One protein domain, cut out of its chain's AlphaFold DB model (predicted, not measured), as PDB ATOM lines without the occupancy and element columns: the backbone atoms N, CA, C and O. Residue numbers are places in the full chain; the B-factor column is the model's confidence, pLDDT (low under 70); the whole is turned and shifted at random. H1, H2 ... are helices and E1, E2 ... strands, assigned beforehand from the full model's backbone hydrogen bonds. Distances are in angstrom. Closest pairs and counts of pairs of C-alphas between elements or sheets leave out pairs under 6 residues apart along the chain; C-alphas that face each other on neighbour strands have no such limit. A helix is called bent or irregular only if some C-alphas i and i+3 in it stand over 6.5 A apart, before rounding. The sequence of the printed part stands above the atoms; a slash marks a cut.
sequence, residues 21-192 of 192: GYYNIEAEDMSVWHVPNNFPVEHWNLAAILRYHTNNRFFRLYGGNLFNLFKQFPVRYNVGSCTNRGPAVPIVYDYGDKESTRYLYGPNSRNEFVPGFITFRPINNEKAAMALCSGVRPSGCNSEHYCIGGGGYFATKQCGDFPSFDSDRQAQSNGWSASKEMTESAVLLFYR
ATOM      1  N   GLY A  21     169.503 214.615 207.628       92.75
ATOM      2  CA  GLY A  21     168.395 213.763 207.206       92.75
ATOM      3  C   GLY A  21     168.857 212.529 206.434       92.75
ATOM      4  O   GLY A  21     168.274 211.464 206.601       92.75
ATOM      5  N   TYR A  22     169.982 212.620 205.714       94.19
ATOM      6  CA  TYR A  22     170.599 211.492 205.008       94.19
ATOM      7  C   TYR A  22     170.804 210.242 205.885       94.19
ATOM      8  O   TYR A  22     170.647 209.123 205.389       94.19
ATOM      9  N   TYR A  23     171.186 210.424 207.155       92.81
ATOM     10  CA  TYR A  23     171.487 209.331 208.087       92.81
ATOM     11  C   TYR A  23     170.530 209.233 209.285       92.81
ATOM     12  O   TYR A  23     170.609 208.245 210.014       92.81
ATOM     13  N   ASN A  24     169.661 210.229 209.496       92.81
ATOM     14  CA  ASN A  24     168.723 210.271 210.622       92.81
ATOM     15  C   ASN A  24     167.283 209.909 210.247       92.81
ATOM     16  O   ASN A  24     166.579 209.367 211.092       92.81
ATOM     17  N   ILE A  25     166.826 210.233 209.033       94.88
ATOM     18  CA  ILE A  25     165.440 209.965 208.632       94.88
ATOM     19  C   ILE A  25     165.255 208.457 208.454       94.88
ATOM     20  O   ILE A  25     166.094 207.787 207.846       94.88
ATOM     21  N   GLU A  26     164.151 207.944 208.985       96.81
ATOM     22  CA  GLU A  26     163.622 206.626 208.659       96.81
ATOM     23  C   GLU A  26     162.604 206.796 207.531       96.81
ATOM     24  O   GLU A  26     161.534 207.365 207.722       96.81
ATOM     25  N   ALA A  27     162.999 206.372 206.338       97.75
ATOM     26  CA  ALA A  27     162.244 206.461 205.103       97.75
ATOM     27  C   ALA A  27     161.775 205.074 204.665       97.75
ATOM     28  O   ALA A  27     162.349 204.043 205.030       97.75
ATOM     29  N   GLU A  28     160.760 205.049 203.813       98.06
ATOM     30  CA  GLU A  28     160.297 203.837 203.148       98.06
ATOM     31  C   GLU A  28     160.771 203.806 201.696       98.06
ATOM     32  O   GLU A  28     161.220 202.767 201.207       98.06
ATOM     33  N   ASP A  29     160.727 204.957 201.028       98.50
ATOM     34  CA  ASP A  29     161.030 205.127 199.613       98.50
ATOM     35  C   ASP A  29     161.962 206.330 199.375       98.50
ATOM     36  O   ASP A  29     162.298 207.098 200.282       98.50
ATOM     37  N   MET A  30     162.391 206.507 198.124       98.19
ATOM     38  CA  MET A  30     163.072 207.723 197.684       98.19
ATOM     39  C   MET A  30     162.593 208.213 196.327       98.19
ATOM     40  O   MET A  30     162.118 207.432 195.501       98.19
ATOM     41  N   SER A  31     162.834 209.496 196.078       98.38
ATOM     42  CA  SER A  31     162.730 210.113 194.760       98.38
ATOM     43  C   SER A  31     164.091 210.620 194.299       98.38
ATOM     44  O   SER A  31     164.933 210.998 195.116       98.38
ATOM     45  N   VAL A  32     164.304 210.635 192.986       98.50
ATOM     46  CA  VAL A  32     165.520 211.165 192.362       98.50
ATOM     47  C   VAL A  32     165.159 212.103 191.236       98.50
ATOM     48  O   VAL A  32     164.378 211.743 190.352       98.50
ATOM     49  N   TRP A  33     165.726 213.303 191.281       98.31
ATOM     50  CA  TRP A  33     165.570 214.306 190.238       98.31
ATOM     51  C   TRP A  33     166.940 214.635 189.650       98.31
ATOM     52  O   TRP A  33     167.879 214.911 190.393       98.31
ATOM     53  N   HIS A  34     167.041 214.623 188.326       98.25
ATOM     54  CA  HIS A  34     168.188 215.164 187.599       98.25
ATOM     55  C   HIS A  34     167.849 216.582 187.190       98.25
ATOM     56  O   HIS A  34     166.963 216.781 186.357       98.25
ATOM     57  N   VAL A  35     168.509 217.555 187.805       97.50
ATOM     58  CA  VAL A  35     168.242 218.975 187.581       97.50
ATOM     59  C   VAL A  35     169.488 219.617 186.987       97.50
ATOM     60  O   VAL A  35     170.547 219.488 187.601       97.50
ATOM     61  N   PRO A  36     169.387 220.326 185.849       96.25
ATOM     62  CA  PRO A  36     170.540 220.989 185.260       96.25
ATOM     63  C   PRO A  36     171.252 221.912 186.259       96.25
ATOM     64  O   PRO A  36     170.628 222.552 187.115       96.25
ATOM     65  N   ASN A  37     172.576 221.965 186.157       91.25
ATOM     66  CA  ASN A  37     173.420 222.697 187.090       91.25
ATOM     67  C   ASN A  37     173.076 224.195 187.117       91.25
ATOM     68  O   ASN A  37     172.712 224.789 186.103       91.25
ATOM     69  N   ASN A  38     173.240 224.818 188.285       89.00
ATOM     70  CA  ASN A  38     172.993 226.243 188.537       89.00
ATOM     71  C   ASN A  38     171.544 226.715 188.305       89.00
ATOM     72  O   ASN A  38     171.303 227.917 188.194       89.00
ATOM     73  N   PHE A  39     170.569 225.802 188.266       86.12
ATOM     74  CA  PHE A  39     169.156 226.182 188.277       86.12
ATOM     75  C   PHE A  39     168.681 226.530 189.694       86.12
ATOM     76  O   PHE A  39     168.995 225.794 190.637       86.12
ATOM     77  N   PRO A  40     167.884 227.601 189.858       86.19
ATOM     78  CA  PRO A  40     167.332 227.992 191.151       86.19
ATOM     79  C   PRO A  40     166.189 227.060 191.591       86.19
ATOM     80  O   PRO A  40     165.497 226.465 190.759       86.19
ATOM     81  N   VAL A  41     166.000 226.937 192.909       85.88
ATOM     82  CA  VAL A  41     165.142 225.926 193.563       85.88
ATOM     83  C   VAL A  41     163.710 225.934 193.034       85.88
ATOM     84  O   VAL A  41     163.136 224.883 192.748       85.88
ATOM     85  N   GLU A  42     163.137 227.119 192.858       88.75
ATOM     86  CA  GLU A  42     161.769 227.331 192.389       88.75
ATOM     87  C   GLU A  42     161.516 226.796 190.967       88.75
ATOM     88  O   GLU A  42     160.370 226.522 190.609       88.75
ATOM     89  N   HIS A  43     162.573 226.572 190.178       91.62
ATOM     90  CA  HIS A  43     162.482 226.064 188.809       91.62
ATOM     91  C   HIS A  43     162.834 224.577 188.676       91.62
ATOM     92  O   HIS A  43     162.645 224.011 187.600       91.62
ATOM     93  N   TRP A  44     163.298 223.905 189.736       93.06
ATOM     94  CA  TRP A  44     163.774 222.516 189.643       93.06
ATOM     95  C   TRP A  44     162.730 221.542 189.097       93.06
ATOM     96  O   TRP A  44     163.062 220.692 188.279       93.06
ATOM     97  N   ASN A  45     161.467 221.674 189.512       91.38
ATOM     98  CA  ASN A  45     160.400 220.777 189.060       91.38
ATOM     99  C   ASN A  45     160.174 220.857 187.537       91.38
ATOM    100  O   ASN A  45     159.933 219.838 186.893       91.38
ATOM    101  N   LEU A  46     160.269 222.065 186.970       92.12
ATOM    102  CA  LEU A  46     160.074 222.314 185.540       92.12
ATOM    103  C   LEU A  46     161.334 222.018 184.718       92.12
ATOM    104  O   LEU A  46     161.224 221.589 183.575       92.12
ATOM    105  N   ALA A  47     162.516 222.256 185.289       94.44
ATOM    106  CA  ALA A  47     163.794 222.106 184.600       94.44
ATOM    107  C   ALA A  47     164.346 220.673 184.615       94.44
ATOM    108  O   ALA A  47     165.251 220.366 183.842       94.44
ATOM    109  N   ALA A  48     163.852 219.811 185.507       97.25
ATOM    110  CA  ALA A  48     164.381 218.463 185.657       97.25
ATOM    111  C   ALA A  48     164.285 217.658 184.351       97.25
ATOM    112  O   ALA A  48     163.215 217.543 183.757       97.25
ATOM    113  N   ILE A  49     165.393 217.037 183.946       97.94
ATOM    114  CA  ILE A  49     165.457 216.190 182.742       97.94
ATOM    115  C   ILE A  49     164.948 214.767 183.006       97.94
ATOM    116  O   ILE A  49     164.590 214.044 182.080       97.94
ATOM    117  N   LEU A  50     164.910 214.368 184.278       98.62
ATOM    118  CA  LEU A  50     164.433 213.071 184.738       98.62
ATOM    119  C   LEU A  50     163.928 213.210 186.178       98.62
ATOM    120  O   LEU A  50     164.650 213.714 187.038       98.62
ATOM    121  N   ARG A  51     162.708 212.738 186.453       98.62
ATOM    122  CA  ARG A  51     162.162 212.624 187.814       98.62
ATOM    123  C   ARG A  51     161.520 211.260 187.983       98.62
ATOM    124  O   ARG A  51     160.733 210.836 187.139       98.62
ATOM    125  N   TYR A  52     161.845 210.579 189.069       98.75
ATOM    126  CA  TYR A  52     161.237 209.297 189.391       98.75
ATOM    127  C   TYR A  52     161.244 209.038 190.894       98.75
ATOM    128  O   TYR A  52     161.989 209.674 191.645       98.75
ATOM    129  N   HIS A  53     160.472 208.042 191.321       98.81
ATOM    130  CA  HIS A  53     160.441 207.566 192.698       98.81
ATOM    131  C   HIS A  53     160.317 206.042 192.790       98.81
ATOM    132  O   HIS A  53     159.888 205.379 191.848       98.81
ATOM    133  N   THR A  54     160.693 205.473 193.932       98.75
ATOM    134  CA  THR A  54     160.331 204.098 194.308       98.75
ATOM    135  C   THR A  54     158.990 204.105 195.043       98.75
ATOM    136  O   THR A  54     158.605 205.108 195.644       98.75
ATOM    137  N   ASN A  55     158.253 202.996 195.001       98.44
ATOM    138  CA  ASN A  55     156.936 202.893 195.640       98.44
ATOM    139  C   ASN A  55     156.693 201.543 196.333       98.44
ATOM    140  O   ASN A  55     155.546 201.134 196.522       98.44
ATOM    141  N   ASN A  56     157.764 200.828 196.667       98.06
ATOM    142  CA  ASN A  56     157.706 199.476 197.219       98.06
ATOM    143  C   ASN A  56     158.287 199.385 198.635       98.06
ATOM    144  O   ASN A  56     158.449 198.278 199.151       98.06
ATOM    145  N   ARG A  57     158.575 200.530 199.267       98.38
ATOM    146  CA  ARG A  57     159.052 200.622 200.649       98.38
ATOM    147  C   ARG A  57     160.380 199.894 200.889       98.38
ATOM    148  O   ARG A  57     160.599 199.328 201.965       98.38
ATOM    149  N   PHE A  58     161.255 199.849 199.880       98.44
ATOM    150  CA  PHE A  58     162.470 199.029 199.918       98.44
ATOM    151  C   PHE A  58     163.399 199.370 201.089       98.44
ATOM    152  O   PHE A  58     164.089 198.477 201.583       98.44
ATOM    153  N   PHE A  59     163.408 200.613 201.589       98.31
ATOM    154  CA  PHE A  59     164.274 200.983 202.709       98.31
ATOM    155  C   PHE A  59     163.965 200.221 203.996       98.31
ATOM    156  O   PHE A  59     164.882 200.026 204.797       98.31
ATOM    157  N   ARG A  60     162.746 199.693 204.169       97.38
ATOM    158  CA  ARG A  60     162.410 198.822 205.309       97.38
ATOM    159  C   ARG A  60     163.322 197.590 205.391       97.38
ATOM    160  O   ARG A  60     163.605 197.113 206.483       97.38
ATOM    161  N   LEU A  61     163.830 197.106 204.254       97.62
ATOM    162  CA  LEU A  61     164.773 195.982 204.193       97.62
ATOM    163  C   LEU A  61     166.229 196.404 204.450       97.62
ATOM    164  O   LEU A  61     167.066 195.569 204.783       97.62
ATOM    165  N   TYR A  62     166.540 197.695 204.312       97.69
ATOM    166  CA  TYR A  62     167.910 198.221 204.302       97.69
ATOM    167  C   TYR A  62     168.181 199.244 205.415       97.69
ATOM    168  O   TYR A  62     169.128 200.026 205.340       97.69
ATOM    169  N   GLY A  63     167.372 199.220 206.478       96.62
ATOM    170  CA  GLY A  63     167.574 200.041 207.674       96.62
ATOM    171  C   GLY A  63     167.114 201.493 207.533       96.62
ATOM    172  O   GLY A  63     167.676 202.367 208.188       96.62
ATOM    173  N   GLY A  64     166.136 201.765 206.671       97.62
ATOM    174  CA  GLY A  64     165.398 203.030 206.647       97.62
ATOM    175  C   GLY A  64     166.042 204.172 205.860       97.62
ATOM    176  O   GLY A  64     165.397 205.188 205.663       97.62
ATOM    177  N   ASN A  65     167.291 204.065 205.399       97.69
ATOM    178  CA  ASN A  65     167.934 205.125 204.612       97.69
ATOM    179  C   ASN A  65     169.197 204.636 203.886       97.69
ATOM    180  O   ASN A  65     169.712 203.545 204.145       97.69
ATOM    181  N   LEU A  66     169.748 205.473 203.000       97.88
ATOM    182  CA  LEU A  66     170.980 205.185 202.256       97.88
ATOM    183  C   LEU A  66     172.195 205.008 203.168       97.88
ATOM    184  O   LEU A  66     173.085 204.223 202.851       97.88
ATOM    185  N   PHE A  67     172.256 205.709 204.305       97.12
ATOM    186  CA  PHE A  67     173.372 205.557 205.237       97.12
ATOM    187  C   PHE A  67     173.477 204.116 205.748       97.12
ATOM    188  O   PHE A  67     174.577 203.549 205.727       97.12
ATOM    189  N   ASN A  68     172.352 203.533 206.167       97.81
ATOM    190  CA  ASN A  68     172.267 202.148 206.621       97.81
ATOM    191  C   ASN A  68     172.370 201.154 205.457       97.81
ATOM    192  O   ASN A  68     173.107 200.174 205.585       97.81
ATOM    193  N   LEU A  69     171.784 201.454 204.293       98.19
ATOM    194  CA  LEU A  69     171.974 200.654 203.078       98.19
ATOM    195  C   LEU A  69     173.464 200.506 202.746       98.19
ATOM    196  O   LEU A  69     173.960 199.392 202.602       98.19
ATOM    197  N   PHE A  70     174.227 201.600 202.710       97.50
ATOM    198  CA  PHE A  70     175.661 201.561 202.399       97.50
ATOM    199  C   PHE A  70     176.547 201.055 203.550       97.50
ATOM    200  O   PHE A  70     177.748 200.846 203.359       97.50
ATOM    201  N   LYS A  71     175.995 200.839 204.753       96.38
ATOM    202  CA  LYS A  71     176.668 200.015 205.771       96.38
ATOM    203  C   LYS A  71     176.566 198.531 205.427       96.38
ATOM    204  O   LYS A  71     177.551 197.824 205.603       96.38
ATOM    205  N   GLN A  72     175.411 198.085 204.927       96.75
ATOM    206  CA  GLN A  72     175.210 196.706 204.471       96.75
ATOM    207  C   GLN A  72     175.925 196.429 203.141       96.75
ATOM    208  O   GLN A  72     176.472 195.349 202.942       96.75
ATOM    209  N   PHE A  73     175.983 197.429 202.257       97.06
ATOM    210  CA  PHE A  73     176.646 197.368 200.954       97.06
ATOM    211  C   PHE A  73     177.757 198.424 200.863       97.06
ATOM    212  O   PHE A  73     177.539 199.502 200.304       97.06
ATOM    213  N   PRO A  74     178.957 198.157 201.410       95.81
ATOM    214  CA  PRO A  74     180.042 199.129 201.405       95.81
ATOM    215  C   PRO A  74     180.449 199.548 199.988       95.81
ATOM    216  O   PRO A  74     180.756 198.708 199.142       95.81
ATOM    217  N   VAL A  75     180.516 200.862 199.761       96.38
ATOM    218  CA  VAL A  75     181.071 201.472 198.543       96.38
ATOM    219  C   VAL A  75     182.585 201.608 198.724       96.38
ATOM    220  O   VAL A  75     183.088 202.614 199.223       96.38
ATOM    221  N   ARG A  76     183.315 200.525 198.446       94.25
ATOM    222  CA  ARG A  76     184.781 200.443 198.548       94.25
ATOM    223  C   ARG A  76     185.321 199.576 197.416       94.25
ATOM    224  O   ARG A  76     184.628 198.683 196.943       94.25
ATOM    225  N   TYR A  77     186.559 199.826 197.012       94.25
ATOM    226  CA  TYR A  77     187.242 199.007 196.017       94.25
ATOM    227  C   TYR A  77     187.422 197.557 196.493       94.25
ATOM    228  O   TYR A  77     187.673 197.321 197.677       94.25
ATOM    229  N   ASN A  78     187.326 196.602 195.561       95.19
ATOM    230  CA  ASN A  78     187.606 195.179 195.777       95.19
ATOM    231  C   ASN A  78     186.738 194.515 196.869       95.19
ATOM    232  O   ASN A  78     187.187 193.630 197.591       95.19
ATOM    233  N   VAL A  79     185.472 194.931 196.983       94.44
ATOM    234  CA  VAL A  79     184.470 194.325 197.892       94.44
ATOM    235  C   VAL A  79     183.658 193.192 197.257       94.44
ATOM    236  O   VAL A  79     182.764 192.640 197.895       94.44
ATOM    237  N   GLY A  80     183.925 192.875 195.993       94.69
ATOM    238  CA  GLY A  80     183.218 191.856 195.227       94.69
ATOM    239  C   GLY A  80     183.585 191.911 193.748       94.69
ATOM    240  O   GLY A  80     184.463 192.675 193.344       94.69
ATOM    241  N   SER A  81     182.907 191.094 192.950       95.25
ATOM    242  CA  SER A  81     182.954 191.133 191.489       95.25
ATOM    243  C   SER A  81     181.758 191.899 190.919       95.25
ATOM    244  O   SER A  81     180.816 192.238 191.642       95.25
ATOM    245  N   CYS A  82     181.736 192.107 189.600       93.62
ATOM    246  CA  CYS A  82     180.626 192.783 188.942       93.62
ATOM    247  C   CYS A  82     179.278 192.044 189.016       93.62
ATOM    248  O   CYS A  82     178.254 192.641 188.686       93.62
ATOM    249  N   THR A  83     179.231 190.792 189.489       92.81
ATOM    250  CA  THR A  83     177.975 190.076 189.781       92.81
ATOM    251  C   THR A  83     177.508 190.259 191.228       92.81
ATOM    252  O   THR A  83     176.331 190.056 191.520       92.81
ATOM    253  N   ASN A  84     178.372 190.722 192.137       92.00
ATOM    254  CA  ASN A  84     178.036 191.011 193.535       92.00
ATOM    255  C   ASN A  84     177.436 192.420 193.708       92.00
ATOM    256  O   ASN A  84     177.853 193.187 194.578       92.00
ATOM    257  N   ARG A  85     176.459 192.791 192.880       90.50
ATOM    258  CA  ARG A  85     175.814 194.117 192.928       90.50
ATOM    259  C   ARG A  85     174.927 194.244 194.172       90.50
ATOM    260  O   ARG A  85     174.460 193.243 194.711       90.50
ATOM    261  N   GLY A  86     174.728 195.468 194.656       96.81
ATOM    262  CA  GLY A  86     173.688 195.745 195.647       96.81
ATOM    263  C   GLY A  86     172.280 195.715 195.028       96.81
ATOM    264  O   GLY A  86     172.109 195.299 193.877       96.81
ATOM    265  N   PRO A  87     171.249 196.122 195.786       98.06
ATOM    266  CA  PRO A  87     169.868 196.016 195.336       98.06
ATOM    267  C   PRO A  87     169.575 196.912 194.129       98.06
ATOM    268  O   PRO A  87     170.035 198.052 194.059       98.06
ATOM    269  N   ALA A  88     168.760 196.394 193.210       98.31
ATOM    270  CA  ALA A  88     168.148 197.148 192.121       98.31
ATOM    271  C   ALA A  88     166.638 197.224 192.358       98.31
ATOM    272  O   ALA A  88     165.961 196.196 192.423       98.31
ATOM    273  N   VAL A  89     166.118 198.437 192.496       98.69
ATOM    274  CA  VAL A  89     164.741 198.711 192.915       98.69
ATOM    275  C   VAL A  89     163.973 199.301 191.733       98.69
ATOM    276  O   VAL A  89     164.496 200.215 191.095       98.69
ATOM    277  N   PRO A  90     162.780 198.789 191.385       98.69
ATOM    278  CA  PRO A  90     161.977 199.366 190.310       98.69
ATOM    279  C   PRO A  90     161.538 200.793 190.660       98.69
ATOM    280  O   PRO A  90     161.288 201.104 191.826       98.69
ATOM    281  N   ILE A  91     161.432 201.644 189.641       98.75
ATOM    282  CA  ILE A  91     161.012 203.045 189.784       98.75
ATOM    283  C   ILE A  91     159.744 203.331 188.980       98.75
ATOM    284  O   ILE A  91     159.447 202.662 187.988       98.75
ATOM    285  N   VAL A  92     159.027 204.364 189.400       98.81
ATOM    286  CA  VAL A  92     157.926 204.999 188.681       98.81
ATOM    287  C   VAL A  92     158.410 206.368 188.221       98.81
ATOM    288  O   VAL A  92     158.944 207.135 189.020       98.81
ATOM    289  N   TYR A  93     158.258 206.662 186.933       98.75
ATOM    290  CA  TYR A  93     158.653 207.947 186.363       98.75
ATOM    291  C   TYR A  93     157.586 209.010 186.634       98.75
ATOM    292  O   TYR A  93     156.416 208.807 186.323       98.75
ATOM    293  N   ASP A  94     158.013 210.149 187.175       98.44
ATOM    294  CA  ASP A  94     157.207 211.368 187.312       98.44
ATOM    295  C   ASP A  94     157.454 212.340 186.143       98.44
ATOM    296  O   ASP A  94     156.622 213.198 185.847       98.44
ATOM    297  N   TYR A  95     158.623 212.232 185.500       98.25
ATOM    298  CA  TYR A  95     158.995 212.909 184.259       98.25
ATOM    299  C   TYR A  95     160.054 212.094 183.511       98.25
ATOM    300  O   TYR A  95     161.023 211.632 184.119       98.25
ATOM    301  N   GLY A  96     159.883 211.960 182.196       97.75
ATOM    302  CA  GLY A  96     160.649 211.035 181.364       97.75
ATOM    303  C   GLY A  96     160.088 209.612 181.413       97.75
ATOM    304  O   GLY A  96     159.018 209.363 181.964       97.75
ATOM    305  N   ASP A  97     160.815 208.674 180.821       98.69
ATOM    306  CA  ASP A  97     160.440 207.267 180.761       98.69
ATOM    307  C   ASP A  97     161.684 206.380 180.575       98.69
ATOM    308  O   ASP A  97     162.835 206.828 180.661       98.69
ATOM    309  N   LYS A  98     161.461 205.083 180.341       98.62
ATOM    310  CA  LYS A  98     162.536 204.109 180.116       98.62
ATOM    311  C   LYS A  98     163.395 204.448 178.897       98.62
ATOM    312  O   LYS A  98     164.603 204.211 178.928       98.62
ATOM    313  N   GLU A  99     162.783 204.942 177.829       98.44
ATOM    314  CA  GLU A  99     163.460 205.256 176.579       98.44
ATOM    315  C   GLU A  99     164.252 206.559 176.709       98.44
ATOM    316  O   GLU A  99     165.454 206.561 176.435       98.44
ATOM    317  N   SER A 100     163.648 207.628 177.235       98.31
ATOM    318  CA  SER A 100     164.365 208.884 177.469       98.31
ATOM    319  C   SER A 100     165.541 208.689 178.434       98.31
ATOM    320  O   SER A 100     166.647 209.139 178.144       98.31
ATOM    321  N   THR A 101     165.364 207.900 179.505       98.62
ATOM    322  CA  THR A 101     166.456 207.522 180.426       98.62
ATOM    323  C   THR A 101     167.576 206.784 179.704       98.62
ATOM    324  O   THR A 101     168.751 207.053 179.936       98.62
ATOM    325  N   ARG A 102     167.233 205.848 178.811       98.12
ATOM    326  CA  ARG A 102     168.220 205.102 178.026       98.12
ATOM    327  C   ARG A 102     169.062 206.045 177.159       98.12
ATOM    328  O   ARG A 102     170.265 205.820 177.027       98.12
ATOM    329  N   TYR A 103     168.456 207.083 176.584       98.00
ATOM    330  CA  TYR A 103     169.149 208.043 175.723       98.00
ATOM    331  C   TYR A 103     170.039 209.044 176.470       98.00
ATOM    332  O   TYR A 103     170.964 209.568 175.851       98.00
ATOM    333  N   LEU A 104     169.848 209.230 177.781       98.00
ATOM    334  CA  LEU A 104     170.751 210.029 178.624       98.00
ATOM    335  C   LEU A 104     172.150 209.402 178.787       98.00
ATOM    336  O   LEU A 104     173.098 210.087 179.164       98.00
ATOM    337  N   TYR A 105     172.301 208.110 178.484       98.00
ATOM    338  CA  TYR A 105     173.571 207.385 178.561       98.00
ATOM    339  C   TYR A 105     174.145 207.057 177.176       98.00
ATOM    340  O   TYR A 105     173.436 207.069 176.158       98.00
ATOM    341  N   GLY A 106     175.439 206.721 177.148       96.19
ATOM    342  CA  GLY A 106     176.183 206.423 175.923       96.19
ATOM    343  C   GLY A 106     175.645 205.217 175.142       96.19
ATOM    344  O   GLY A 106     175.170 204.258 175.756       96.19
ATOM    345  N   PRO A 107     175.699 205.228 173.795       95.94
ATOM    346  CA  PRO A 107     175.226 204.136 172.940       95.94
ATOM    347  C   PRO A 107     175.658 202.721 173.355       95.94
ATOM    348  O   PRO A 107     174.824 201.818 173.342       95.94
ATOM    349  N   ASN A 108     176.916 202.526 173.759       95.69
ATOM    350  CA  ASN A 108     177.447 201.231 174.190       95.69
ATOM    351  C   ASN A 108     176.886 200.826 175.556       95.69
ATOM    352  O   ASN A 108     176.412 199.701 175.717       95.69
ATOM    353  N   SER A 109     176.834 201.773 176.501       96.44
ATOM    354  CA  SER A 109     176.245 201.582 177.831       96.44
ATOM    355  C   SER A 109     174.813 201.049 177.751       96.44
ATOM    356  O   SER A 109     174.426 200.202 178.552       96.44
ATOM    357  N   ARG A 110     174.033 201.470 176.745       96.50
ATOM    358  CA  ARG A 110     172.636 201.036 176.535       96.50
ATOM    359  C   ARG A 110     172.470 199.534 176.304       96.50
ATOM    360  O   ARG A 110     171.356 199.037 176.451       96.50
ATOM    361  N   ASN A 111     173.534 198.831 175.924       97.38
ATOM    362  CA  ASN A 111     173.530 197.377 175.764       97.38
ATOM    363  C   ASN A 111     173.870 196.646 177.070       97.38
ATOM    364  O   ASN A 111     173.745 195.429 177.150       97.38
ATOM    365  N   GLU A 112     174.279 197.388 178.100       97.62
ATOM    366  CA  GLU A 112     174.744 196.864 179.377       97.62
ATOM    367  C   GLU A 112     173.861 197.267 180.554       97.62
ATOM    368  O   GLU A 112     174.220 197.024 181.704       97.62
ATOM    369  N   PHE A 113     172.660 197.789 180.321       98.38
ATOM    370  CA  PHE A 113     171.699 198.041 181.389       98.38
ATOM    371  C   PHE A 113     170.250 197.867 180.939       98.38
ATOM    372  O   PHE A 113     169.923 197.858 179.756       98.38
ATOM    373  N   VAL A 114     169.357 197.781 181.924       98.56
ATOM    374  CA  VAL A 114     167.906 197.838 181.736       98.56
ATOM    375  C   VAL A 114     167.372 199.104 182.417       98.56
ATOM    376  O   VAL A 114     167.572 199.246 183.626       98.56
ATOM    377  N   PRO A 115     166.703 200.026 181.701       98.62
ATOM    378  CA  PRO A 115     166.122 201.225 182.302       98.62
ATOM    379  C   PRO A 115     164.878 200.910 183.151       98.62
ATOM    380  O   PRO A 115     164.229 199.872 182.981       98.62
ATOM    381  N   GLY A 116     164.516 201.830 184.045       98.69
ATOM    382  CA  GLY A 116     163.364 201.703 184.945       98.69
ATOM    383  C   GLY A 116     163.708 201.134 186.320       98.69
ATOM    384  O   GLY A 116     162.847 200.539 186.969       98.69
ATOM    385  N   PHE A 117     164.948 201.326 186.773       98.81
ATOM    386  CA  PHE A 117     165.398 200.929 188.109       98.81
ATOM    387  C   PHE A 117     166.281 202.003 188.747       98.81
ATOM    388  O   PHE A 117     166.818 202.864 188.068       98.81
ATOM    389  N   ILE A 118     166.499 201.915 190.049       98.75
ATOM    390  CA  ILE A 118     167.623 202.550 190.735       98.75
ATOM    391  C   ILE A 118     168.461 201.443 191.372       98.75
ATOM    392  O   ILE A 118     167.914 200.556 192.026       98.75
ATOM    393  N   THR A 119     169.773 201.443 191.141       98.62
ATOM    394  CA  THR A 119     170.666 200.379 191.635       98.62
ATOM    395  C   THR A 119     171.704 200.932 192.584       98.62
ATOM    396  O   THR A 119     172.372 201.907 192.262       98.62
ATOM    397  N   PHE A 120     171.897 200.277 193.722       98.50
ATOM    398  CA  PHE A 120     172.873 200.682 194.728       98.50
ATOM    399  C   PHE A 120     174.082 199.755 194.716       98.50
ATOM    400  O   PHE A 120     173.945 198.548 194.519       98.50
ATOM    401  N   ARG A 121     175.272 200.313 194.954       97.94
ATOM    402  CA  ARG A 121     176.547 199.575 194.979       97.94
ATOM    403  C   ARG A 121     176.724 198.636 193.762       97.94
ATOM    404  O   ARG A 121     176.870 197.420 193.938       97.94
ATOM    405  N   PRO A 122     176.665 199.142 192.516       97.75
ATOM    406  CA  PRO A 122     177.212 198.420 191.364       97.75
ATOM    407  C   PRO A 122     178.735 198.250 191.509       97.75
ATOM    408  O   PRO A 122     179.396 199.028 192.201       97.75
ATOM    409  N   ILE A 123     179.292 197.228 190.864       97.19
ATOM    410  CA  ILE A 123     180.733 196.959 190.836       97.19
ATOM    411  C   ILE A 123     181.127 196.729 189.379       97.19
ATOM    412  O   ILE A 123     180.421 195.995 188.680       97.19
ATOM    413  N   ASN A 124     182.217 197.345 188.926       96.06
ATOM    414  CA  ASN A 124     182.698 197.189 187.557       96.06
ATOM    415  C   ASN A 124     183.700 196.031 187.381       96.06
ATOM    416  O   ASN A 124     183.971 195.279 188.324       96.06
ATOM    417  N   ASN A 125     184.221 195.859 186.162       95.56
ATOM    418  CA  ASN A 125     185.211 194.831 185.817       95.56
ATOM    419  C   ASN A 125     186.473 194.913 186.687       95.56
ATOM    420  O   ASN A 125     186.969 193.895 187.175       95.56
ATOM    421  N   GLU A 126     186.939 196.129 186.964       95.12
ATOM    422  CA  GLU A 126     188.139 196.401 187.755       95.12
ATOM    423  C   GLU A 126     187.873 196.335 189.262       95.12
ATOM    424  O   GLU A 126     188.779 196.560 190.056       95.12
ATOM    425  N   LYS A 127     186.655 195.968 189.683       95.50
ATOM    426  CA  LYS A 127     186.214 195.895 191.085       95.50
ATOM    427  C   LYS A 127     186.117 197.253 191.787       95.50
ATOM    428  O   LYS A 127     186.072 197.308 193.024       95.50
ATOM    429  N   ALA A 128     186.051 198.344 191.028       95.94
ATOM    430  CA  ALA A 128     185.609 199.625 191.550       95.94
ATOM    431  C   ALA A 128     184.114 199.538 191.875       95.94
ATOM    432  O   ALA A 128     183.321 198.994 191.107       95.94
ATOM    433  N   ALA A 129     183.735 200.031 193.053       96.44
ATOM    434  CA  ALA A 129     182.344 200.085 193.476       96.44
ATOM    435  C   ALA A 129     181.839 201.516 193.324       96.44
ATOM    436  O   ALA A 129     182.346 202.406 194.014       96.44
ATOM    437  N   MET A 130     180.831 201.722 192.477       97.25
ATOM    438  CA  MET A 130     180.117 202.999 192.404       97.25
ATOM    439  C   MET A 130     179.018 203.030 193.464       97.25
ATOM    440  O   MET A 130     178.654 201.998 194.035       97.25
ATOM    441  N   ALA A 131     178.494 204.211 193.776       97.38
ATOM    442  CA  ALA A 131     177.455 204.336 194.794       97.38
ATOM    443  C   ALA A 131     176.068 203.999 194.228       97.38
ATOM    444  O   ALA A 131     175.310 203.252 194.855       97.38
ATOM    445  N   LEU A 132     175.746 204.531 193.044       97.94
ATOM    446  CA  LEU A 132     174.381 204.572 192.526       97.94
ATOM    447  C   LEU A 132     174.339 204.497 190.996       97.94
ATOM    448  O   LEU A 132     175.007 205.275 190.335       97.94
ATOM    449  N   CYS A 133     173.492 203.653 190.415       98.44
ATOM    450  CA  CYS A 133     173.046 203.796 189.027       98.44
ATOM    451  C   CYS A 133     171.639 204.385 189.040       98.44
ATOM    452  O   CYS A 133     170.708 203.766 189.568       98.44
ATOM    453  N   SER A 134     171.487 205.590 188.501       98.06
ATOM    454  CA  SER A 134     170.211 206.299 188.494       98.06
ATOM    455  C   SER A 134     169.414 205.941 187.242       98.06
ATOM    456  O   SER A 134     169.947 205.940 186.143       98.06
ATOM    457  N   GLY A 135     168.146 205.568 187.388       98.44
ATOM    458  CA  GLY A 135     167.285 205.226 186.251       98.44
ATOM    459  C   GLY A 135     167.578 203.881 185.561       98.44
ATOM    460  O   GLY A 135     166.768 203.444 184.740       98.44
ATOM    461  N   VAL A 136     168.666 203.179 185.908       98.62
ATOM    462  CA  VAL A 136     169.071 201.923 185.263       98.62
ATOM    463  C   VAL A 136     169.503 200.816 186.234       98.62
ATOM    464  O   VAL A 136     170.019 201.049 187.332       98.62
ATOM    465  N   ARG A 137     169.325 199.566 185.791       98.38
ATOM    466  CA  ARG A 137     169.897 198.356 186.390       98.38
ATOM    467  C   ARG A 137     171.001 197.808 185.493       98.38
ATOM    468  O   ARG A 137     170.676 197.379 184.385       98.38
ATOM    469  N   PRO A 138     172.261 197.744 185.956       97.88
ATOM    470  CA  PRO A 138     173.333 197.119 185.196       97.88
ATOM    471  C   PRO A 138     172.972 195.682 184.803       97.88
ATOM    472  O   PRO A 138     172.388 194.931 185.588       97.88
ATOM    473  N   SER A 139     173.374 195.296 183.602       97.19
ATOM    474  CA  SER A 139     173.399 193.931 183.076       97.19
ATOM    475  C   SER A 139     174.814 193.541 182.624       97.19
ATOM    476  O   SER A 139     175.182 192.388 182.817       97.19
ATOM    477  N   GLY A 140     175.641 194.502 182.189       96.44
ATOM    478  CA  GLY A 140     177.083 194.348 181.950       96.44
ATOM    479  C   GLY A 140     177.956 194.801 183.127       96.44
ATOM    480  O   GLY A 140     177.455 195.019 184.232       96.44
ATOM    481  N   CYS A 141     179.268 194.901 182.905       96.62
ATOM    482  CA  CYS A 141     180.257 195.170 183.956       96.62
ATOM    483  C   CYS A 141     181.004 196.503 183.787       96.62
ATOM    484  O   CYS A 141     181.817 196.819 184.645       96.62
ATOM    485  N   ASN A 142     180.683 197.321 182.779       95.94
ATOM    486  CA  ASN A 142     181.302 198.638 182.569       95.94
ATOM    487  C   ASN A 142     180.439 199.757 183.180       95.94
ATOM    488  O   ASN A 142     179.922 200.646 182.502       95.94
ATOM    489  N   SER A 143     180.166 199.644 184.484       96.44
ATOM    490  CA  SER A 143     179.177 200.494 185.168       96.44
ATOM    491  C   SER A 143     179.665 201.918 185.463       96.44
ATOM    492  O   SER A 143     178.852 202.796 185.739       96.44
ATOM    493  N   GLU A 144     180.960 202.188 185.330       95.69
ATOM    494  CA  GLU A 144     181.573 203.521 185.394       95.69
ATOM    495  C   GLU A 144     181.025 204.502 184.341       95.69
ATOM    496  O   GLU A 144     181.127 205.716 184.511       95.69
ATOM    497  N   HIS A 145     180.398 204.002 183.275       95.81
ATOM    498  CA  HIS A 145     179.834 204.831 182.204       95.81
ATOM    499  C   HIS A 145     178.371 205.243 182.425       95.81
ATOM    500  O   HIS A 145     177.809 205.983 181.618       95.81
ATOM    501  N   TYR A 146     177.714 204.733 183.471       97.19
ATOM    502  CA  TYR A 146     176.291 205.009 183.733       97.19
ATOM    503  C   TYR A 146     175.890 204.965 185.218       97.19
ATOM    504  O   TYR A 146     174.709 205.069 185.554       97.19
ATOM    505  N   CYS A 147     176.856 204.839 186.127       97.94
ATOM    506  CA  CYS A 147     176.654 204.908 187.570       97.94
ATOM    507  C   CYS A 147     177.597 205.951 188.182       97.94
ATOM    508  O   CYS A 147     178.694 206.162 187.681       97.94
ATOM    509  N   ILE A 148     177.158 206.589 189.263       97.31
ATOM    510  CA  ILE A 148     177.775 207.758 189.892       97.31
ATOM    511  C   ILE A 148     178.264 207.458 191.312       97.31
ATOM    512  O   ILE A 148     177.823 206.500 191.967       97.31
ATOM    513  N   GLY A 149     179.149 208.327 191.796       94.88
ATOM    514  CA  GLY A 149     179.893 208.204 193.040       94.88
ATOM    515  C   GLY A 149     180.768 206.956 193.058       94.88
ATOM    516  O   GLY A 149     180.686 206.092 192.187       94.88
ATOM    517  N   GLY A 150     181.567 206.784 194.105       92.19
ATOM    518  CA  GLY A 150     182.275 205.524 194.271       92.19
ATOM    519  C   GLY A 150     183.247 205.465 195.426       92.19
ATOM    520  O   GLY A 150     183.297 206.337 196.291       92.19
ATOM    521  N   GLY A 151     183.978 204.355 195.467       87.38
ATOM    522  CA  GLY A 151     185.065 204.155 196.414       87.38
ATOM    523  C   GLY A 151     186.269 205.045 196.099       87.38
ATOM    524  O   GLY A 151     186.350 205.674 195.054       87.38
ATOM    525  N   GLY A 152     187.260 205.046 196.991       82.75
ATOM    526  CA  GLY A 152     188.479 205.846 196.816       82.75
ATOM    527  C   GLY A 152     189.489 205.298 195.800       82.75
ATOM    528  O   GLY A 152     190.606 205.800 195.753       82.75
ATOM    529  N   TYR A 153     189.151 204.248 195.045       86.94
ATOM    530  CA  TYR A 153     190.034 203.692 194.023       86.94
ATOM    531  C   TYR A 153     189.234 203.192 192.824       86.94
ATOM    532  O   TYR A 153     188.339 202.354 192.960       86.94
ATOM    533  N   PHE A 154     189.627 203.704 191.666       83.94
ATOM    534  CA  PHE A 154     189.196 203.315 190.335       83.94
ATOM    535  C   PHE A 154     190.443 203.053 189.491       83.94
ATOM    536  O   PHE A 154     191.513 203.603 189.781       83.94
ATOM    537  N   ALA A 155     190.313 202.253 188.432       77.75
ATOM    538  CA  ALA A 155     191.365 202.199 187.426       77.75
ATOM    539  C   ALA A 155     191.563 203.593 186.798       77.75
ATOM    540  O   ALA A 155     190.696 204.471 186.874       77.75
ATOM    541  N   THR A 156     192.757 203.835 186.258       71.31
ATOM    542  CA  THR A 156     193.184 205.173 185.829       71.31
ATOM    543  C   THR A 156     192.164 205.811 184.877       71.31
ATOM    544  O   THR A 156     191.651 205.149 183.982       71.31
ATOM    545  N   LYS A 157     191.885 207.112 185.071       74.88
ATOM    546  CA  LYS A 157     190.938 207.936 184.284       74.88
ATOM    547  C   LYS A 157     189.432 207.692 184.499       74.88
ATOM    548  O   LYS A 157     188.629 208.317 183.818       74.88
ATOM    549  N   GLN A 158     189.039 206.856 185.461       80.56
ATOM    550  CA  GLN A 158     187.619 206.646 185.799       80.56
ATOM    551  C   GLN A 158     187.193 207.317 187.117       80.56
ATOM    552  O   GLN A 158     186.068 207.147 187.563       80.56
ATOM    553  N   CYS A 159     188.093 208.023 187.803       84.62
ATOM    554  CA  CYS A 159     187.832 208.499 189.159       84.62
ATOM    555  C   CYS A 159     187.139 209.869 189.162       84.62
ATOM    556  O   CYS A 159     187.710 210.848 188.685       84.62
ATOM    557  N   GLY A 160     185.959 209.945 189.777       86.88
ATOM    558  CA  GLY A 160     185.183 211.171 189.963       86.88
ATOM    559  C   GLY A 160     183.764 210.861 190.443       86.88
ATOM    560  O   GLY A 160     183.372 209.694 190.506       86.88
ATOM    561  N   ASP A 161     182.984 211.894 190.765       87.44
ATOM    562  CA  ASP A 161     181.574 211.713 191.138       87.44
ATOM    563  C   ASP A 161     180.731 211.236 189.957       87.44
ATOM    564  O   ASP A 161     179.838 210.413 190.141       87.44
ATOM    565  N   PHE A 162     181.065 211.671 188.739       91.44
ATOM    566  CA  PHE A 162     180.607 211.085 187.476       91.44
ATOM    567  C   PHE A 162     181.799 210.365 186.822       91.44
ATOM    568  O   PHE A 162     182.557 211.019 186.114       91.44
ATOM    569  N   PRO A 163     181.995 209.054 187.076       92.31
ATOM    570  CA  PRO A 163     183.243 208.329 186.827       92.31
ATOM    571  C   PRO A 163     183.806 208.470 185.402       92.31
ATOM    572  O   PRO A 163     184.685 209.288 185.162       92.31
ATOM    573  N   SER A 164     183.314 207.700 184.431       92.00
ATOM    574  CA  SER A 164     183.769 207.751 183.032       92.00
ATOM    575  C   SER A 164     182.643 208.168 182.099       92.00
ATOM    576  O   SER A 164     182.469 207.604 181.015       92.00
ATOM    577  N   PHE A 165     181.862 209.160 182.528       92.44
ATOM    578  CA  PHE A 165     180.765 209.708 181.728       92.44
ATOM    579  C   PHE A 165     181.267 210.487 180.502       92.44
ATOM    580  O   PHE A 165     180.492 210.722 179.582       92.44
ATOM    581  N   ASP A 166     182.546 210.856 180.455       87.19
ATOM    582  CA  ASP A 166     183.204 211.592 179.372       87.19
ATOM    583  C   ASP A 166     184.281 210.755 178.646       87.19
ATOM    584  O   ASP A 166     185.184 211.309 178.016       87.19
ATOM    585  N   SER A 167     184.189 209.419 178.716       79.50
ATOM    586  CA  SER A 167     185.202 208.480 178.200       79.50
ATOM    587  C   SER A 167     185.632 208.753 176.749       79.50
ATOM    588  O   SER A 167     186.823 208.682 176.432       79.50
ATOM    589  N   ASP A 168     184.699 209.159 175.882       78.19
ATOM    590  CA  ASP A 168     184.999 209.452 174.475       78.19
ATOM    591  C   ASP A 168     185.854 210.726 174.318       78.19
ATOM    592  O   ASP A 168     186.673 210.818 173.404       78.19
ATOM    593  N   ARG A 169     185.729 211.707 175.229       67.56
ATOM    594  CA  ARG A 169     186.578 212.916 175.237       67.56
ATOM    595  C   ARG A 169     188.004 212.614 175.696       67.56
ATOM    596  O   ARG A 169     188.924 213.348 175.348       67.56
ATOM    597  N   GLN A 170     188.193 211.525 176.440       62.69
ATOM    598  CA  GLN A 170     189.488 211.090 176.971       62.69
ATOM    599  C   GLN A 170     190.238 210.099 176.046       62.69
ATOM    600  O   GLN A 170     191.276 209.549 176.433       62.69
ATOM    601  N   ALA A 171     189.764 209.956 174.797       51.53
ATOM    602  CA  ALA A 171     190.452 209.367 173.640       51.53
ATOM    603  C   ALA A 171     190.694 207.839 173.645       51.53
ATOM    604  O   ALA A 171     191.698 207.391 173.092       51.53
ATOM    605  N   GLN A 172     189.808 207.017 174.230       55.56
ATOM    606  CA  GLN A 172     190.009 205.550 174.255       55.56
ATOM    607  C   GLN A 172     188.896 204.695 173.630       55.56
ATOM    608  O   GLN A 172     189.164 203.550 173.278       55.56
ATOM    609  N   SER A 173     187.686 205.217 173.416       61.91
ATOM    610  CA  SER A 173     186.625 204.511 172.679       61.91
ATOM    611  C   SER A 173     185.466 205.455 172.350       61.91
ATOM    612  O   SER A 173     185.301 206.455 173.034       61.91
ATOM    613  N   ASN A 174     184.691 205.160 171.299       79.50
ATOM    614  CA  ASN A 174     183.495 205.927 170.931       79.50
ATOM    615  C   ASN A 174     182.236 205.219 171.447       79.50
ATOM    616  O   ASN A 174     182.120 203.999 171.317       79.50
ATOM    617  N   GLY A 175     181.261 205.989 171.928       89.56
ATOM    618  CA  GLY A 175     179.927 205.520 172.287       89.56
ATOM    619  C   GLY A 175     179.719 205.218 173.772       89.56
ATOM    620  O   GLY A 175     178.658 204.700 174.117       89.56
ATOM    621  N   TRP A 176     180.673 205.523 174.654       92.38
ATOM    622  CA  TRP A 176     180.528 205.299 176.099       92.38
ATOM    623  C   TRP A 176     180.141 206.557 176.869       92.38
ATOM    624  O   TRP A 176     179.545 206.449 177.940       92.38
ATOM    625  N   SER A 177     180.417 207.739 176.312       93.62
ATOM    626  CA  SER A 177     180.058 209.003 176.953       93.62
ATOM    627  C   SER A 177     178.552 209.145 177.166       93.62
ATOM    628  O   SER A 177     177.753 208.908 176.257       93.62
ATOM    629  N   ALA A 178     178.167 209.581 178.364       95.50
ATOM    630  CA  ALA A 178     176.806 210.001 178.663       95.50
ATOM    631  C   ALA A 178     176.459 211.308 177.927       95.50
ATOM    632  O   ALA A 178     177.328 211.997 177.383       95.50
ATOM    633  N   SER A 179     175.170 211.641 177.881       95.94
ATOM    634  CA  SER A 179     174.713 212.873 177.246       95.94
ATOM    635  C   SER A 179     175.169 214.104 178.035       95.94
ATOM    636  O   SER A 179     175.423 214.036 179.242       95.94
ATOM    637  N   LYS A 180     175.242 215.252 177.352       94.38
ATOM    638  CA  LYS A 180     175.614 216.521 177.987       94.38
ATOM    639  C   LYS A 180     174.638 216.869 179.112       94.38
ATOM    640  O   LYS A 180     175.065 217.255 180.194       94.38
ATOM    641  N   GLU A 181     173.347 216.661 178.871       95.06
ATOM    642  CA  GLU A 181     172.261 216.893 179.823       95.06
ATOM    643  C   GLU A 181     172.462 216.089 181.112       95.06
ATOM    644  O   GLU A 181     172.316 216.642 182.197       95.06
ATOM    645  N   MET A 182     172.852 214.813 181.006       96.00
ATOM    646  CA  MET A 182     173.168 213.968 182.162       96.00
ATOM    647  C   MET A 182     174.422 214.459 182.897       96.00
ATOM    648  O   MET A 182     174.410 214.582 184.117       96.00
ATOM    649  N   THR A 183     175.501 214.774 182.171       93.94
ATOM    650  CA  THR A 183     176.769 215.225 182.780       93.94
ATOM    651  C   THR A 183     176.691 216.615 183.411       93.94
ATOM    652  O   THR A 183     177.480 216.933 184.295       93.94
ATOM    653  N   GLU A 184     175.755 217.449 182.961       94.94
ATOM    654  CA  GLU A 184     175.556 218.823 183.430       94.94
ATOM    655  C   GLU A 184     174.297 218.962 184.298       94.94
ATOM    656  O   GLU A 184     173.742 220.054 184.417       94.94
ATOM    657  N   SER A 185     173.852 217.864 184.916       95.88
ATOM    658  CA  SER A 185     172.763 217.857 185.893       95.88
ATOM    659  C   SER A 185     173.223 217.320 187.240       95.88
ATOM    660  O   SER A 185     173.891 216.292 187.325       95.88
ATOM    661  N   ALA A 186     172.791 217.974 188.312       95.69
ATOM    662  CA  ALA A 186     172.918 217.459 189.662       95.69
ATOM    663  C   ALA A 186     171.869 216.367 189.916       95.69
ATOM    664  O   ALA A 186     170.722 216.463 189.466       95.69
ATOM    665  N   VAL A 187     172.250 215.344 190.686       97.31
ATOM    666  CA  VAL A 187     171.373 214.223 191.055       97.31
ATOM    667  C   VAL A 187     170.866 214.419 192.481       97.31
ATOM    668  O   VAL A 187     171.551 214.113 193.457       97.31
ATOM    669  N   LEU A 188     169.647 214.936 192.606       96.69
ATOM    670  CA  LEU A 188     169.013 215.244 193.886       96.69
ATOM    671  C   LEU A 188     168.294 214.011 194.438       96.69
ATOM    672  O   LEU A 188     167.480 213.406 193.741       96.69
ATOM    673  N   LEU A 189     168.568 213.657 195.696       97.62
ATOM    674  CA  LEU A 189     167.996 212.490 196.375       97.62
ATOM    675  C   LEU A 189     167.046 212.935 197.492       97.62
ATOM    676  O   LEU A 189     167.451 213.657 198.404       97.62
ATOM    677  N   PHE A 190     165.806 212.458 197.451       97.38
ATOM    678  CA  PHE A 190     164.762 212.782 198.424       97.38
ATOM    679  C   PHE A 190     164.286 211.513 199.121       97.38
ATOM    680  O   PHE A 190     164.140 210.483 198.474       97.38
ATOM    681  N   TYR A 191     164.007 211.587 200.418       98.00
ATOM    682  CA  TYR A 191     163.374 210.499 201.168       98.00
ATOM    683  C   TYR A 191     161.873 210.729 201.321       98.00
ATOM    684  O   TYR A 191     161.440 211.880 201.417       98.00
ATOM    685  N   ARG A 192     161.111 209.632 201.371       92.44
ATOM    686  CA  ARG A 192     159.680 209.607 201.684       92.44
ATOM    687  C   ARG A 192     159.357 208.505 202.682       92.44
ATOM    688  O   ARG A 192     159.862 207.372 202.497       92.44
TER     689      ARG A 192
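This is residues 21 to 192 of the 192 residues of the protein "Intelectin-like" of Kryptolebias marmoratus (UniProt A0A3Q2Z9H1). Two small four-stranded sheets are joined where E3, at the edge of one, runs on at 69 degrees into E4, at the edge of the other; E6 and E7, the two inner strands of the sheet E3 E6 E7 E9, lie nearest the middle of the whole. The short pair E5 E8 sits beside E6, H2 lies across E1, and residues 73 to 87 and 151 to 166 are long stretches with no named element. The 172 printed residues include seven named helices and ten named strands, in the order H1 E1 H2 E2 H3 H4 E3 E4 H5 E5 E6 E7 E8 E9 H6 H7 E10. The class is mixed, helices and strands, with 78 residues in named elements, under half; the sheets E4 E2 E1 E10, E3 E6 E7 E9 and E5 E8 are antiparallel. The whole is compact, with a radius of gyration of the C-alphas of 15.2 A and spans of 42 by 36 by 26 A.

H1, residues 21 to 24, touches H4, residues 66 to 72, with C-alphas of Tyr 23 and Phe 67 closest at 5.1 A. One sheet runs E4, residues 92 to 95, E2, residues 50 to 53, E1, residues 30 to 36, and E10, residues 185 to 191. Within hydrogen-bond range are N 94 and O 51 at 2.8 A, N 32 and O 52 at 2.8 A, and N 188 and O 33 at 2.8 A. H1 is only just on this sheet, with 5 pairs of C-alphas within 10 A, and only grazes it. H2, residues 41 to 47, lies over E1 and across the strands at 87 degrees on the local plane, at a height over the sheet of 8.2 A. H5, residues 98 to 103, and H7, residues 180 to 183, only graze this sheet. H3, residues 58 to 61, is close to H4 but not clearly touching, with C-alphas of Phe 59 and Leu 69 closest at 7.7 A. The other sheet runs E3, residues 88 to 90, E6, residues 117 to 120, E7, residues 130 to 133, and E9, residues 148 to 150. Its pairs include N 89 and O 118 at 2.8 A, N 133 and O 119 at 2.8 A in the hairpin E6 and E7, and N 148 and O 132 at 2.7 A. E5, residues 113 to 115, and E8, residues 136 to 138, pair through N 114 and O 137 at 2.8 A. H6, residues 167 to 170, touches no helix. Every O i to N i+4 pair is within range in H4 and H5; H2 has 1 of 3, beside 3 of 4 O i to N i+3 pairs, and H1, H3, H6 and H7 are too short for such a pair.

H1 begins at C-alpha 21, (168.395, 213.763, 207.206). E1 measures 19.6 A and E10 19.4 A from first to last C-alpha. H2, 9.8 A long, is irregular, with C-alphas 42 and 45 7.5 A apart. E10 ends at C-alpha 191, (163.374, 210.499, 201.168).

The C-alphas farthest apart, those of Glu 26 and Ala 171, are 44.2 A apart. The printed part has no cut; the links H4 to E3 and E9 to H6 are long. Mean pLDDT of the printed part is 93.9, with residues 169 to 173 under 70.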